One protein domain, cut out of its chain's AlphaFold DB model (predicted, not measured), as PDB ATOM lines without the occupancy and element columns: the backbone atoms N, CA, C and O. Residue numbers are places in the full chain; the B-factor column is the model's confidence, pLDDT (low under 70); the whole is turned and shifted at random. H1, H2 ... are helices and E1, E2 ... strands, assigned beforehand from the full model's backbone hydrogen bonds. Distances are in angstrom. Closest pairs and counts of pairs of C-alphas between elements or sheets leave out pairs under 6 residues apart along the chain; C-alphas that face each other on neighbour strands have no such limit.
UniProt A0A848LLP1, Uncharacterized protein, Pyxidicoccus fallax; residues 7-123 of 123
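What this domain is: This is residues 7 to 123 of the 123 residues of an uncharacterized protein of Pyxidicoccus fallax (UniProt A0A848LLP1). A compact cluster of crossed helices has H3 and H4 packed together at its core, with H5 across them on one side, H6 packed on H3, and H2 reaching from H4 to H6. The two short strands, E1 and E2, pair as a small ribbon at one end, near the last residues of H6, and the little H1 sits at the rim beside H2. The printed part has 117 residues, with six named helices and two named strands in the order H1 H2 H3 E1 H4 H5 H6 E2; the class is mostly helix, and the sheet E1 - E2 is antiparallel. It is compact and rounded, with a radius of gyration of the C-alphas of 13.1 A and spans of 36 by 28 by 24 A.

How they stand to each other: Start at H1, residues 7 to 10, which only just touches residues 20 to 24 of H2, residues 18 to 30, with 3 pairs of C-alphas within 8 A, the closest being Leu 10 and Arg 20 at 6.2 A. Go on to H3, residues 39 to 51, and H4, residues 70 to 80: they touch, closest at the C-alphas of Gln 46 and Asp 73, 5.9 A, opposite ways at a steep tilt of 37 degrees, only just past shallow. H2 and H4 only just touch, with 3 pairs of C-alphas within 8 A, His 23 and Leu 76 being closest at 6.7 A. H5, residues 88 to 97, touches H4, with the C-alphas of Glu 75 and Pro 88 closest at 4.9 A, at a steep tilt of 63 degrees. H6, residues 105 to 116, touches H3, closest at the C-alphas of Ala 44 and Phe 108, 5.1 A, the same way at a steep tilt of 51 degrees. H4 and H6 are apart. Look last at E1, residues 53 to 56, and E2, residues 120 to 122, antiparallel neighbours with N 53 and O 122 at 2.9 A and N 120 and O 55 at 2.8 A, within hydrogen-bond range. In H2, H3, H4, H5 and H6 every O i to N i+4 pair is within hydrogen-bond range; H1 is too short for such a pair.

Where its parts are: Find C-alpha 7 at (48.469, -9.064, 94.120), where H1 begins; it is 5.0 A long. H2 measures 18.1 A from first to last C-alpha, H3 18.5 A, E1 10.2 A, H4 15.1 A, H5 14.6 A and H6 16.1 A. E2, 6.7 A long, ends at C-alpha 122, (33.298, 10.048, 79.114).

The domain as a whole: The C-alphas of Glu 15 and Glu 101 are the two farthest apart, 38.8 A. The one long link, from E1 to H4, is residues 57 to 69, of which 59 to 60 pair antiparallel with residues 55 to 56 of E1. The printed part has no cut, its mean pLDDT is 94.4, and no printed residue is under 70.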
ATOM      1  N   GLU A   7      48.718  -8.856  92.683       96.81
ATOM      2  CA  GLU A   7      48.469  -9.064  94.120       96.81
ATOM      3  C   GLU A   7      49.547  -8.417  94.997       96.81
ATOM      4  O   GLU A   7      49.228  -7.764  95.994       96.81
ATOM      5  N   GLN A   8      50.824  -8.556  94.622       96.38
ATOM      6  CA  GLN A   8      51.924  -7.940  95.361       96.38
ATOM      7  C   GLN A   8      51.847  -6.412  95.284       96.38
ATOM      8  O   GLN A   8      52.017  -5.742  96.303       96.38
ATOM      9  N   PHE A   9      51.540  -5.863  94.108       96.88
ATOM     10  CA  PHE A   9      51.315  -4.431  93.933       96.88
ATOM     11  C   PHE A   9      50.146  -3.934  94.785       96.88
ATOM     12  O   PHE A   9      50.293  -2.957  95.514       96.88
ATOM     13  N   LEU A  10      49.013  -4.637  94.772       97.44
ATOM     14  CA  LEU A  10      47.839  -4.269  95.563       97.44
ATOM     15  C   LEU A  10      48.075  -4.378  97.076       97.44
ATOM     16  O   LEU A  10      47.435  -3.661  97.844       97.44
ATOM     17  N   SER A  11      48.988  -5.247  97.526       96.69
ATOM     18  CA  SER A  11      49.288  -5.459  98.952       96.69
ATOM     19  C   SER A  11      49.876  -4.238  99.666       96.69
ATOM     20  O   SER A  11      49.848  -4.180 100.895       96.69
ATOM     21  N   GLN A  12      50.371  -3.247  98.919       95.06
ATOM     22  CA  GLN A  12      50.857  -1.994  99.501       95.06
ATOM     23  C   GLN A  12      49.718  -1.079  99.978       95.06
ATOM     24  O   GLN A  12      49.941  -0.204 100.816       95.06
ATOM     25  N   PHE A  13      48.508  -1.269  99.445       95.62
ATOM     26  CA  PHE A  13      47.340  -0.470  99.784       95.62
ATOM     27  C   PHE A  13      46.505  -1.197 100.845       95.62
ATOM     28  O   PHE A  13      46.204  -2.385 100.667       95.62
ATOM     29  N   PRO A  14      46.091  -0.515 101.932       96.38
ATOM     30  CA  PRO A  14      45.247  -1.120 102.953       96.38
ATOM     31  C   PRO A  14      43.971  -1.720 102.360       96.38
ATOM     32  O   PRO A  14      43.363  -1.156 101.444       96.38
ATOM     33  N   GLU A  15      43.546  -2.857 102.899       94.88
ATOM     34  CA  GLU A  15      42.280  -3.478 102.516       94.88
ATOM     35  C   GLU A  15      41.107  -2.520 102.787       94.88
ATOM     36  O   GLU A  15      41.069  -1.844 103.816       94.88
ATOM     37  N   GLY A  16      40.184  -2.410 101.827       92.50
ATOM     38  CA  GLY A  16      39.063  -1.466 101.883       92.50
ATOM     39  C   GLY A  16      39.433   0.009 101.670       92.50
ATOM     40  O   GLY A  16      38.558   0.865 101.781       92.50
ATOM     41  N   SER A  17      40.698   0.336 101.377       95.25
ATOM     42  CA  SER A  17      41.073   1.700 100.990       95.25
ATOM     43  C   SER A  17      40.614   2.028  99.572       95.25
ATOM     44  O   SER A  17      40.609   1.167  98.689       95.25
ATOM     45  N   SER A  18      40.316   3.304  99.330       94.69
ATOM     46  CA  SER A  18      39.978   3.794  97.995       94.69
ATOM     47  C   SER A  18      41.104   3.558  96.986       94.69
ATOM     48  O   SER A  18      40.845   3.203  95.845       94.69
ATOM     49  N   GLN A  19      42.373   3.698  97.386       95.81
ATOM     50  CA  GLN A  19      43.505   3.433  96.490       95.81
ATOM     51  C   GLN A  19      43.505   1.982  96.017       95.81
ATOM     52  O   GLN A  19      43.720   1.720  94.835       95.81
ATOM     53  N   ARG A  20      43.235   1.038  96.927       96.88
ATOM     54  CA  ARG A  20      43.143  -0.375  96.568       96.88
ATOM     55  C   ARG A  20      41.986  -0.621  95.604       96.88
ATOM     56  O   ARG A  20      42.208  -1.249  94.575       96.88
ATOM     57  N   GLU A  21      40.798  -0.096  95.904       96.69
ATOM     58  CA  GLU A  21      39.605  -0.233  95.056       96.69
ATOM     59  C   GLU A  21      39.834   0.328  93.641       96.69
ATOM     60  O   GLU A  21      39.521  -0.339  92.651       96.69
ATOM     61  N   PHE A  22      40.447   1.512  93.534       96.62
ATOM     62  CA  PHE A  22      40.830   2.114  92.255       96.62
ATOM     63  C   PHE A  22      41.763   1.201  91.464       96.62
ATOM     64  O   PHE A  22      41.440   0.811  90.340       96.62
ATOM     65  N   HIS A  23      42.900   0.823  92.048       97.38
ATOM     66  CA  HIS A  23      43.899   0.020  91.353       97.38
ATOM     67  C   HIS A  23      43.368  -1.357  90.961       97.38
ATOM     68  O   HIS A  23      43.607  -1.805  89.842       97.38
ATOM     69  N   GLU A  24      42.622  -2.015  91.846       97.44
ATOM     70  CA  GLU A  24      42.018  -3.319  91.587       97.44
ATOM     71  C   GLU A  24      41.021  -3.246  90.422       97.44
ATOM     72  O   GLU A  24      41.100  -4.046  89.485       97.44
ATOM     73  N   THR A  25      40.153  -2.228  90.417       97.12
ATOM     74  CA  THR A  25      39.176  -2.014  89.341       97.12
ATOM     75  C   THR A  25      39.869  -1.736  88.008       97.12
ATOM     76  O   THR A  25      39.561  -2.381  87.002       97.12
ATOM     77  N   MET A  26      40.832  -0.808  87.982       97.44
ATOM     78  CA  MET A  26      41.534  -0.445  86.749       97.44
ATOM     79  C   MET A  26      42.363  -1.619  86.206       97.44
ATOM     80  O   MET A  26      42.288  -1.914  85.010       97.44
ATOM     81  N   LEU A  27      43.104  -2.335  87.063       97.81
ATOM     82  CA  LEU A  27      43.881  -3.515  86.664       97.81
ATOM     83  C   LEU A  27      42.988  -4.610  86.083       97.81
ATOM     84  O   LEU A  27      43.331  -5.177  85.045       97.81
ATOM     85  N   GLY A  28      41.823  -4.860  86.689       97.00
ATOM     86  CA  GLY A  28      40.857  -5.833  86.179       97.00
ATOM     87  C   GLY A  28      40.433  -5.557  84.732       97.00
ATOM     88  O   GLY A  28      40.283  -6.491  83.939       97.00
ATOM     89  N   VAL A  29      40.295  -4.283  84.352       97.25
ATOM     90  CA  VAL A  29      40.006  -3.892  82.964       97.25
ATOM     91  C   VAL A  29      41.249  -3.993  82.086       97.25
ATOM     92  O   VAL A  29      41.200  -4.654  81.047       97.25
ATOM     93  N   ILE A  30      42.363  -3.383  82.498       97.19
ATOM     94  CA  ILE A  30      43.606  -3.308  81.715       97.19
ATOM     95  C   ILE A  30      44.113  -4.710  81.361       97.19
ATOM     96  O   ILE A  30      44.443  -4.978  80.209       97.19
ATOM     97  N   ARG A  31      44.113  -5.641  82.322       96.38
ATOM     98  CA  ARG A  31      44.549  -7.032  82.119       96.38
ATOM     99  C   ARG A  31      43.566  -7.875  81.303       96.38
ATOM    100  O   ARG A  31      43.921  -8.972  80.882       96.38
ATOM    101  N   SER A  32      42.346  -7.390  81.058       95.50
ATOM    102  CA  SER A  32      41.339  -8.121  80.274       95.50
ATOM    103  C   SER A  32      41.540  -8.031  78.759       95.50
ATOM    104  O   SER A  32      40.828  -8.697  78.003       95.50
ATOM    105  N   VAL A  33      42.504  -7.227  78.304       95.88
ATOM    106  CA  VAL A  33      42.825  -7.036  76.889       95.88
ATOM    107  C   VAL A  33      44.327  -7.202  76.651       95.88
ATOM    108  O   VAL A  33      45.127  -6.844  77.512       95.88
ATOM    109  N   PRO A  34      44.751  -7.739  75.495       95.69
ATOM    110  CA  PRO A  34      46.154  -7.705  75.112       95.69
ATOM    111  C   PRO A  34      46.549  -6.281  74.708       95.69
ATOM    112  O   PRO A  34      45.794  -5.594  74.022       95.69
ATOM    113  N   PHE A  35      47.752  -5.855  75.083       95.25
ATOM    114  CA  PHE A  35      48.305  -4.550  74.726       95.25
ATOM    115  C   PHE A  35      49.821  -4.645  74.504       95.25
ATOM    116  O   PHE A  35      50.478  -5.532  75.059       95.25
ATOM    117  N   PRO A  36      50.409  -3.761  73.680       96.12
ATOM    118  CA  PRO A  36      51.841  -3.788  73.418       96.12
ATOM    119  C   PRO A  36      52.634  -3.272  74.626       96.12
ATOM    120  O   PRO A  36      52.375  -2.177  75.115       96.12
ATOM    121  N   MET A  37      53.649  -4.021  75.070       96.25
ATOM    122  CA  MET A  37      54.544  -3.631  76.171       96.25
ATOM    123  C   MET A  37      55.566  -2.584  75.708       96.25
ATOM    124  O   MET A  37      56.743  -2.869  75.500       96.25
ATOM    125  N   THR A  38      55.091  -1.365  75.460       95.81
ATOM    126  CA  THR A  38      55.909  -0.272  74.934       95.81
ATOM    127  C   THR A  38      55.688   1.008  75.716       95.81
ATOM    128  O   THR A  38      54.646   1.232  76.327       95.81
ATOM    129  N   LYS A  39      56.671   1.898  75.628       94.38
ATOM    130  CA  LYS A  39      56.614   3.213  76.252       94.38
ATOM    131  C   LYS A  39      55.419   4.060  75.803       94.38
ATOM    132  O   LYS A  39      54.778   4.694  76.632       94.38
ATOM    133  N   ARG A  40      55.100   4.051  74.503       93.62
ATOM    134  CA  ARG A  40      53.956   4.802  73.952       93.62
ATOM    135  C   ARG A  40      52.621   4.273  74.466       93.62
ATOM    136  O   ARG A  40      51.736   5.067  74.754       93.62
ATOM    137  N   ALA A  41      52.505   2.959  74.641       95.19
ATOM    138  CA  ALA A  41      51.307   2.348  75.199       95.19
ATOM    139  C   ALA A  41      51.080   2.719  76.669       95.19
ATOM    140  O   ALA A  41      49.950   3.028  77.048       95.19
ATOM    141  N   GLY A  42      52.155   2.758  77.465       95.69
ATOM    142  CA  GLY A  42      52.103   3.251  78.843       95.69
ATOM    143  C   GLY A  42      51.704   4.724  78.920       95.69
ATOM    144  O   GLY A  42      50.816   5.074  79.691       95.69
ATOM    145  N   PHE A  43      52.262   5.575  78.051       94.88
ATOM    146  CA  PHE A  43      51.850   6.980  77.965       94.88
ATOM    147  C   PHE A  43      50.373   7.131  77.572       94.88
ATOM    148  O   PHE A  43      49.651   7.910  78.187       94.88
ATOM    149  N   ALA A  44      49.901   6.352  76.594       95.88
ATOM    150  CA  ALA A  44      48.497   6.370  76.199       95.88
ATOM    151  C   ALA A  44      47.560   5.924  77.329       95.88
ATOM    152  O   ALA A  44      46.473   6.484  77.465       95.88
ATOM    153  N   LEU A  45      47.986   4.965  78.161       96.69
ATOM    154  CA  LEU A  45      47.238   4.568  79.353       96.69
ATOM    155  C   LEU A  45      47.190   5.708  80.376       96.69
ATOM    156  O   LEU A  45      46.115   6.041  80.857       96.69
ATOM    157  N   GLN A  46      48.329   6.336  80.673       95.75
ATOM    158  CA  GLN A  46      48.384   7.454  81.618       95.75
ATOM    159  C   GLN A  46      47.518   8.633  81.161       95.75
ATOM    160  O   GLN A  46      46.778   9.206  81.954       95.75
ATOM    161  N   TRP A  47      47.556   8.958  79.865       94.75
ATOM    162  CA  TRP A  47      46.699   9.983  79.274       94.75
ATOM    163  C   TRP A  47      45.216   9.628  79.396       94.75
ATOM    164  O   TRP A  47      44.403  10.481  79.743       94.75
ATOM    165  N   PHE A  48      44.860   8.370  79.128       95.56
ATOM    166  CA  PHE A  48      43.496   7.884  79.299       95.56
ATOM    167  C   PHE A  48      43.023   8.032  80.747       95.56
ATOM    168  O   PHE A  48      42.008   8.678  80.975       95.56
ATOM    169  N   LEU A  49      43.780   7.522  81.721       95.06
ATOM    170  CA  LEU A  49      43.435   7.608  83.147       95.06
ATOM    171  C   LEU A  49      43.293   9.058  83.628       95.06
ATOM    172  O   LEU A  49      42.422   9.366  84.438       95.06
ATOM    173  N   ARG A  50      44.120   9.957  83.086       93.06
ATOM    174  CA  ARG A  50      44.117  11.367  83.465       93.06
ATOM    175  C   ARG A  50      42.890  12.133  82.969       93.06
ATOM    176  O   ARG A  50      42.439  13.055  83.649       93.06
ATOM    177  N   TYR A  51      42.435  11.847  81.753       92.06
ATOM    178  CA  TYR A  51      41.472  12.702  81.047       92.06
ATOM    179  C   TYR A  51      40.128  12.038  80.763       92.06
ATOM    180  O   TYR A  51      39.201  12.739  80.370       92.06
ATOM    181  N   ALA A  52      40.016  10.722  80.926       93.88
ATOM    182  CA  ALA A  52      38.766  10.008  80.745       93.88
ATOM    183  C   ALA A  52      38.094   9.753  82.095       93.88
ATOM    184  O   ALA A  52      38.692   9.164  82.994       93.88
ATOM    185  N   ASP A  53      36.816  10.108  82.197       95.75
ATOM    186  CA  ASP A  53      35.986   9.659  83.306       95.75
ATOM    187  C   ASP A  53      35.398   8.285  82.968       95.75
ATOM    188  O   ASP A  53      34.743   8.082  81.942       95.75
ATOM    189  N   VAL A  54      35.602   7.330  83.861       96.00
ATOM    190  CA  VAL A  54      35.133   5.949  83.765       96.00
ATOM    191  C   VAL A  54      34.099   5.654  84.850       96.00
ATOM    192  O   VAL A  54      34.312   5.965  86.026       96.00
ATOM    193  N   VAL A  55      33.010   4.989  84.453       96.56
ATOM    194  CA  VAL A  55      32.000   4.407  85.348       96.56
ATOM    195  C   VAL A  55      31.881   2.904  85.078       96.56
ATOM    196  O   VAL A  55      31.468   2.525  83.982       96.56
ATOM    197  N   ILE A  56      32.217   2.049  86.048       95.00
ATOM    198  CA  ILE A  56      32.153   0.577  85.960       95.00
ATOM    199  C   ILE A  56      31.340   0.039  87.138       95.00
ATOM    200  O   ILE A  56      31.811   0.029  88.271       95.00
ATOM    201  N   GLY A  57      30.125  -0.452  86.880       92.06
ATOM    202  CA  GLY A  57      29.223  -0.862  87.961       92.06
ATOM    203  C   GLY A  57      28.946   0.308  88.909       92.06
ATOM    204  O   GLY A  57      28.496   1.358  88.453       92.06
ATOM    205  N   ASP A  58      29.255   0.128  90.194       92.06
ATOM    206  CA  ASP A  58      29.125   1.165  91.230       92.06
ATOM    207  C   ASP A  58      30.367   2.075  91.348       92.06
ATOM    208  O   ASP A  58      30.351   3.058  92.087       92.06
ATOM    209  N   PHE A  59      31.442   1.777  90.611       94.50
ATOM    210  CA  PHE A  59      32.681   2.551  90.622       94.50
ATOM    211  C   PHE A  59      32.599   3.736  89.648       94.50
ATOM    212  O   PHE A  59      32.444   3.530  88.445       94.50
ATOM    213  N   ASP A  60      32.753   4.971  90.139       95.94
ATOM    214  CA  ASP A  60      32.753   6.203  89.331       95.94
ATOM    215  C   ASP A  60      33.990   7.055  89.636       95.94
ATOM    216  O   ASP A  60      34.096   7.674  90.697       95.94
ATOM    217  N   THR A  61      34.910   7.126  88.675       95.12
ATOM    218  CA  THR A  61      36.157   7.908  88.787       95.12
ATOM    219  C   THR A  61      35.940   9.389  89.107       95.12
ATOM    220  O   THR A  61      36.782   9.986  89.767       95.12
ATOM    221  N   ARG A  62      34.800   9.991  88.750       94.12
ATOM    222  CA  ARG A  62      34.527  11.417  89.032       94.12
ATOM    223  C   ARG A  62      34.309  11.697  90.511       94.12
ATOM    224  O   ARG A  62      34.544  12.809  90.978       94.12
ATOM    225  N   ALA A  63      33.792  10.704  91.230       93.00
ATOM    226  CA  ALA A  63      33.515  10.781  92.659       93.00
ATOM    227  C   ALA A  63      34.589  10.067  93.496       93.00
ATOM    228  O   ALA A  63      34.566  10.154  94.725       93.00
ATOM    229  N   HIS A  64      35.513   9.353  92.850       93.38
ATOM    230  CA  HIS A  64      36.461   8.485  93.524       93.38
ATOM    231  C   HIS A  64      37.723   9.257  93.964       93.38
ATOM    232  O   HIS A  64      38.403   9.849  93.127       93.38
ATOM    233  N   PRO A  65      38.114   9.219  95.252       91.75
ATOM    234  CA  PRO A  65      39.155  10.102  95.792       91.75
ATOM    235  C   PRO A  65      40.577   9.813  95.283       91.75
ATOM    236  O   PRO A  65      41.426  10.696  95.357       91.75
ATOM    237  N   ALA A  66      40.851   8.602  94.786       90.19
ATOM    238  CA  ALA A  66      42.145   8.261  94.179       90.19
ATOM    239  C   ALA A  66      42.194   8.521  92.661       90.19
ATOM    240  O   ALA A  66      43.277   8.622  92.089       90.19
ATOM    241  N   ALA A  67      41.037   8.626  91.999       89.31
ATOM    242  CA  ALA A  67      40.999   8.782  90.550       89.31
ATOM    243  C   ALA A  67      41.385  10.212  90.141       89.31
ATOM    244  O   ALA A  67      41.147  11.175  90.872       89.31
ATOM    245  N   GLY A  68      42.026  10.352  88.977       81.62
ATOM    246  CA  GLY A  68      42.521  11.641  88.491       81.62
ATOM    247  C   GLY A  68      43.738  12.170  89.259       81.62
ATOM    248  O   GLY A  68      44.128  13.325  89.078       81.62
ATOM    249  N   SER A  69      44.362  11.364  90.119       91.56
ATOM    250  CA  SER A  69      45.657  11.685  90.712       91.56
ATOM    251  C   SER A  69      46.769  11.248  89.767       91.56
ATOM    252  O   SER A  69      46.988  10.057  89.585       91.56
ATOM    253  N   ASN A  70      47.558  12.203  89.258       91.69
ATOM    254  CA  ASN A  70      48.718  11.885  88.414       91.69
ATOM    255  C   ASN A  70      49.639  10.841  89.067       91.69
ATOM    256  O   ASN A  70      50.255  10.043  88.368       91.69
ATOM    257  N   ARG A  71      49.767  10.885  90.403       94.19
ATOM    258  CA  ARG A  71      50.605   9.957  91.164       94.19
ATOM    259  C   ARG A  71      50.044   8.538  91.111       94.19
ATOM    260  O   ARG A  71      50.803   7.631  90.803       94.19
ATOM    261  N   GLU A  72      48.750   8.373  91.370       95.00
ATOM    262  CA  GLU A  72      48.077   7.067  91.339       95.00
ATOM    263  C   GLU A  72      48.076   6.509  89.905       95.00
ATOM    264  O   GLU A  72      48.425   5.353  89.684       95.00
ATOM    265  N   ASP A  73      47.808   7.360  88.908       95.81
ATOM    266  CA  ASP A  73      47.858   6.983  87.492       95.81
ATOM    267  C   ASP A  73      49.257   6.482  87.100       95.81
ATOM    268  O   ASP A  73      49.403   5.458  86.432       95.81
ATOM    269  N   ALA A  74      50.309   7.181  87.535       96.56
ATOM    270  CA  ALA A  74      51.686   6.796  87.251       96.56
ATOM    271  C   ALA A  74      52.133   5.546  88.017       96.56
ATOM    272  O   ALA A  74      52.896   4.748  87.474       96.56
ATOM    273  N   GLU A  75      51.666   5.344  89.251       96.69
ATOM    274  CA  GLU A  75      51.916   4.118  90.014       96.69
ATOM    275  C   GLU A  75      51.308   2.912  89.297       96.69
ATOM    276  O   GLU A  75      52.023   1.945  89.010       96.69
ATOM    277  N   LEU A  76      50.045   3.015  88.877       97.31
ATOM    278  CA  LEU A  76      49.383   2.001  88.066       97.31
ATOM    279  C   LEU A  76      50.127   1.734  86.748       97.31
ATOM    280  O   LEU A  76      50.406   0.580  86.417       97.31
ATOM    281  N   VAL A  77      50.486   2.780  85.997       97.50
ATOM    282  CA  VAL A  77      51.196   2.645  84.713       97.50
ATOM    283  C   VAL A  77      52.568   2.004  84.909       97.50
ATOM    284  O   VAL A  77      52.914   1.087  84.166       97.50
ATOM    285  N   SER A  78      53.325   2.418  85.928       97.62
ATOM    286  CA  SER A  78      54.639   1.844  86.241       97.62
ATOM    287  C   SER A  78      54.567   0.358  86.567       97.62
ATOM    288  O   SER A  78      55.447  -0.403  86.173       97.62
ATOM    289  N   HIS A  79      53.486  -0.074  87.220       97.88
ATOM    290  CA  HIS A  79      53.250  -1.475  87.529       97.88
ATOM    291  C   HIS A  79      52.856  -2.270  86.279       97.88
ATOM    292  O   HIS A  79      53.449  -3.304  85.967       97.88
ATOM    293  N   VAL A  80      51.901  -1.762  85.495       97.88
ATOM    294  CA  VAL A  80      51.451  -2.412  84.253       97.88
ATOM    295  C   VAL A  80      52.595  -2.533  83.241       97.88
ATOM    296  O   VAL A  80      52.712  -3.569  82.583       97.88
ATOM    297  N   PHE A  81      53.448  -1.508  83.152       97.62
ATOM    298  CA  PHE A  81      54.551  -1.377  82.198       97.62
ATOM    299  C   PHE A  81      55.937  -1.514  82.840       97.62
ATOM    300  O   PHE A  81      56.918  -0.969  82.326       97.62
ATOM    301  N   ALA A  82      56.054  -2.291  83.918       97.06
ATOM    302  CA  ALA A  82      57.301  -2.438  84.672       97.06
ATOM    303  C   ALA A  82      58.502  -2.914  83.829       97.06
ATOM    304  O   ALA A  82      59.644  -2.596  84.152       97.06
ATOM    305  N   GLN A  83      58.264  -3.636  82.724       95.88
ATOM    306  CA  GLN A  83      59.317  -4.051  81.780       95.88
ATOM    307  C   GLN A  83      59.913  -2.884  80.978       95.88
ATOM    308  O   GLN A  83      61.036  -2.987  80.492       95.88
ATOM    309  N   VAL A  84      59.161  -1.794  80.809       96.62
ATOM    310  CA  VAL A  84      59.633  -0.566  80.160       96.62
ATOM    311  C   VAL A  84      60.360   0.297  81.182       96.62
ATOM    312  O   VAL A  84      61.518   0.655  80.971       96.62
ATOM    313  N   ASN A  85      59.677   0.639  82.275       96.75
ATOM    314  CA  ASN A  85      60.265   1.321  83.416       96.75
ATOM    315  C   ASN A  85      59.370   1.102  84.653       96.75
ATOM    316  O   ASN A  85      58.186   1.438  84.592       96.75
ATOM    317  N   PRO A  86      59.890   0.555  85.762       96.44
ATOM    318  CA  PRO A  86      59.102   0.310  86.967       96.44
ATOM    319  C   PRO A  86      59.005   1.520  87.911       96.44
ATOM    320  O   PRO A  86      58.479   1.376  89.009       96.44
ATOM    321  N   GLU A  87      59.556   2.683  87.555       96.81
ATOM    322  CA  GLU A  87      59.595   3.869  88.416       96.81
ATOM    323  C   GLU A  87      58.424   4.824  88.110       96.81
ATOM    324  O   GLU A  87      58.397   5.415  87.027       96.81
ATOM    325  N   PRO A  88      57.472   5.037  89.043       96.44
ATOM    326  CA  PRO A  88      56.344   5.955  88.837       96.44
ATOM    327  C   PRO A  88      56.772   7.387  88.499       96.44
ATOM    328  O   PRO A  88      56.168   8.031  87.645       96.44
ATOM    329  N   ASP A  89      57.836   7.884  89.137       96.50
ATOM    330  CA  ASP A  89      58.331   9.250  88.926       96.50
ATOM    331  C   ASP A  89      58.811   9.474  87.491       96.50
ATOM    332  O   ASP A  89      58.561  10.527  86.909       96.50
ATOM    333  N   TRP A  90      59.395   8.449  86.869       95.81
ATOM    334  CA  TRP A  90      59.792   8.522  85.469       95.81
ATOM    335  C   TRP A  90      58.584   8.675  84.536       95.81
ATOM    336  O   TRP A  90      58.640   9.448  83.582       95.81
ATOM    337  N   TRP A  91      57.475   7.979  84.813       95.88
ATOM    338  CA  TRP A  91      56.230   8.125  84.046       95.88
ATOM    339  C   TRP A  91      55.568   9.482  84.283       95.88
ATOM    340  O   TRP A  91      55.078  10.097  83.338       95.88
ATOM    341  N   LEU A  92      55.587   9.984  85.521       94.81
ATOM    342  CA  LEU A  92      55.119  11.332  85.857       94.81
ATOM    343  C   LEU A  92      55.868  12.414  85.086       94.81
ATOM    344  O   LEU A  92      55.237  13.289  84.493       94.81
ATOM    345  N   ASP A  93      57.197  12.371  85.115       94.44
ATOM    346  CA  ASP A  93      58.029  13.369  84.451       94.44
ATOM    347  C   ASP A  93      57.864  13.282  82.937       94.44
ATOM    348  O   ASP A  93      57.599  14.290  82.286       94.44
ATOM    349  N   TRP A  94      57.855  12.066  82.392       90.31
ATOM    350  CA  TRP A  94      57.595  11.849  80.974       90.31
ATOM    351  C   TRP A  94      56.218  12.369  80.533       90.31
ATOM    352  O   TRP A  94      56.092  12.995  79.484       90.31
ATOM    353  N   PHE A  95      55.172  12.151  81.335       91.50
ATOM    354  CA  PHE A  95      53.826  12.643  81.041       91.50
ATOM    355  C   PHE A  95      53.739  14.175  81.027       91.50
ATOM    356  O   PHE A  95      52.955  14.735  80.267       91.50
ATOM    357  N   ARG A  96      54.553  14.859  81.840       90.44
ATOM    358  CA  ARG A  96      54.626  16.331  81.875       90.44
ATOM    359  C   ARG A  96      55.343  16.922  80.665       90.44
ATOM    360  O   ARG A  96      55.100  18.081  80.339       90.44
ATOM    361  N   GLU A  97      56.241  16.162  80.047       88.44
ATOM    362  CA  GLU A  97      57.035  16.607  78.898       88.44
ATOM    363  C   GLU A  97      56.295  16.451  77.565       88.44
ATOM    364  O   GLU A  97      56.545  17.225  76.642       88.44
ATOM    365  N   LEU A  98      55.386  15.477  77.459       82.69
ATOM    366  CA  LEU A  98      54.712  15.156  76.203       82.69
ATOM    367  C   LEU A  98      53.404  15.919  75.979       82.69
ATOM    368  O   LEU A  98      52.615  16.185  76.888       82.69
ATOM    369  N   SER A  99      53.133  16.181  74.705       82.75
ATOM    370  CA  SER A  99      51.879  16.755  74.225       82.75
ATOM    371  C   SER A  99      50.900  15.682  73.730       82.75
ATOM    372  O   SER A  99      51.268  14.539  73.452       82.75
ATOM    373  N   ARG A 100      49.632  16.070  73.535       79.44
ATOM    374  CA  ARG A 100      48.609  15.197  72.928       79.44
ATOM    375  C   ARG A 100      49.005  14.703  71.531       79.44
ATOM    376  O   ARG A 100      48.568  13.635  71.126       79.44
ATOM    377  N   GLU A 101      49.806  15.464  70.788       82.31
ATOM    378  CA  GLU A 101      50.227  15.109  69.423       82.31
ATOM    379  C   GLU A 101      51.135  13.871  69.391       82.31
ATOM    380  O   GLU A 101      51.257  13.205  68.366       82.31
ATOM    381  N   GLU A 102      51.740  13.537  70.529       82.94
ATOM    382  CA  GLU A 102      52.630  12.387  70.696       82.94
ATOM    383  C   GLU A 102      51.890  11.148  71.219       82.94
ATOM    384  O   GLU A 102      52.493  10.082  71.395       82.94
ATOM    385  N   LEU A 103      50.578  11.276  71.446       88.31
ATOM    386  CA  LEU A 103      49.702  10.188  71.847       88.31
ATOM    387  C   LEU A 103      49.576   9.170  70.713       88.31
ATOM    388  O   LEU A 103      49.199   9.489  69.585       88.31
ATOM    389  N   ASP A 104      49.847   7.909  71.034       89.94
ATOM    390  CA  ASP A 104      49.503   6.806  70.149       89.94
ATOM    391  C   ASP A 104      47.986   6.596  70.172       89.94
ATOM    392  O   ASP A 104      47.449   5.910  71.044       89.94
ATOM    393  N   GLU A 105      47.303   7.212  69.207       92.12
ATOM    394  CA  GLU A 105      45.846   7.182  69.094       92.12
ATOM    395  C   GLU A 105      45.309   5.747  69.017       92.12
ATOM    396  O   GLU A 105      44.298   5.444  69.637       92.12
ATOM    397  N   ALA A 106      45.998   4.826  68.334       94.38
ATOM    398  CA  ALA A 106      45.542   3.439  68.242       94.38
ATOM    399  C   ALA A 106      45.533   2.760  69.619       94.38
ATOM    400  O   ALA A 106      44.575   2.067  69.970       94.38
ATOM    401  N   THR A 107      46.568   3.000  70.427       94.69
ATOM    402  CA  THR A 107      46.624   2.463  71.789       94.69
ATOM    403  C   THR A 107      45.658   3.186  72.735       94.69
ATOM    404  O   THR A 107      45.048   2.549  73.590       94.69
ATOM    405  N   PHE A 108      45.438   4.491  72.560       95.12
ATOM    406  CA  PHE A 108      44.411   5.221  73.308       95.12
ATOM    407  C   PHE A 108      43.002   4.666  73.041       95.12
ATOM    408  O   PHE A 108      42.241   4.419  73.977       95.12
ATOM    409  N   GLN A 109      42.671   4.409  71.771       95.81
ATOM    410  CA  GLN A 109      41.396   3.804  71.383       95.81
ATOM    411  C   GLN A 109      41.234   2.394  71.958       95.81
ATOM    412  O   GLN A 109      40.156   2.059  72.447       95.81
ATOM    413  N   LEU A 110      42.311   1.603  72.000       96.31
ATOM    414  CA  LEU A 110      42.311   0.295  72.659       96.31
ATOM    415  C   LEU A 110      41.911   0.401  74.136       96.31
ATOM    416  O   LEU A 110      41.087  -0.394  74.595       96.31
ATOM    417  N   TRP A 111      42.452   1.377  74.874       96.44
ATOM    418  CA  TRP A 111      42.059   1.599  76.266       96.44
ATOM    419  C   TRP A 111      40.596   1.986  76.371       96.44
ATOM    420  O   TRP A 111      39.849   1.328  77.094       96.44
ATOM    421  N   ARG A 112      40.152   2.966  75.581       96.75
ATOM    422  CA  ARG A 112      38.743   3.367  75.564       96.75
ATOM    423  C   ARG A 112      37.816   2.170  75.352       96.75
ATOM    424  O   ARG A 112      36.933   1.940  76.172       96.75
ATOM    425  N   GLU A 113      38.061   1.362  74.327       97.12
ATOM    426  CA  GLU A 113      37.248   0.181  74.015       97.12
ATOM    427  C   GLU A 113      37.311  -0.908  75.101       97.12
ATOM    428  O   GLU A 113      36.356  -1.666  75.292       97.12
ATOM    429  N   ALA A 114      38.438  -1.048  75.804       96.56
ATOM    430  CA  ALA A 114      38.555  -1.974  76.929       96.56
ATOM    431  C   ALA A 114      37.652  -1.544  78.096       96.56
ATOM    432  O   ALA A 114      36.909  -2.364  78.641       96.56
ATOM    433  N   PHE A 115      37.672  -0.254  78.432       97.06
ATOM    434  CA  PHE A 115      36.862   0.327  79.498       97.06
ATOM    435  C   PHE A 115      35.369   0.401  79.134       97.06
ATOM    436  O   PHE A 115      34.523   0.043  79.953       97.06
ATOM    437  N   GLU A 116      35.021   0.731  77.887       97.19
ATOM    438  CA  GLU A 116      33.634   0.728  77.387       97.19
ATOM    439  C   GLU A 116      32.998  -0.672  77.380       97.19
ATOM    440  O   GLU A 116      31.788  -0.813  77.540       97.19
ATOM    441  N   ARG A 117      33.791  -1.744  77.259       96.25
ATOM    442  CA  ARG A 117      33.273  -3.120  77.381       96.25
ATOM    443  C   ARG A 117      32.829  -3.486  78.797       96.25
ATOM    444  O   ARG A 117      32.110  -4.470  78.970       96.25
ATOM    445  N   ARG A 118      33.285  -2.746  79.809       94.81
ATOM    446  CA  ARG A 118      32.998  -2.999  81.230       94.81
ATOM    447  C   ARG A 118      32.099  -1.935  81.852       94.81
ATOM    448  O   ARG A 118      31.558  -2.164  82.929       94.81
ATOM    449  N   GLY A 119      31.927  -0.804  81.183       93.69
ATOM    450  CA  GLY A 119      31.236   0.347  81.731       93.69
ATOM    451  C   GLY A 119      31.053   1.455  80.706       93.69
ATOM    452  O   GLY A 119      30.897   1.208  79.513       93.69
ATOM    453  N   ARG A 120      31.053   2.699  81.174       95.50
ATOM    454  CA  ARG A 120      30.930   3.890  80.335       95.50
ATOM    455  C   ARG A 120      32.176   4.748  80.469       95.50
ATOM    456  O   ARG A 120      32.627   4.993  81.582       95.50
ATOM    457  N   VAL A 121      32.670   5.242  79.337       95.50
ATOM    458  CA  VAL A 121      33.745   6.235  79.267       95.50
ATOM    459  C   VAL A 121      33.155   7.581  78.843       95.50
ATOM    460  O   VAL A 121      32.288   7.637  77.968       95.50
ATOM    461  N   LEU A 122      33.595   8.664  79.477       92.19
ATOM    462  CA  LEU A 122      33.298  10.048  79.114       92.19
ATOM    463  C   LEU A 122      34.634  10.756  78.849       92.19
ATOM    464  O   LEU A 122      35.559  10.630  79.648       92.19
ATOM    465  N   LEU A 123      34.732  11.453  77.715       85.12
ATOM    466  CA  LEU A 123      35.926  12.165  77.243       85.12
ATOM    467  C   LEU A 123      35.657  13.665  77.111       85.12
ATOM    468  O   LEU A 123      34.483  14.015  76.841       85.12
TER     469      LEU A 123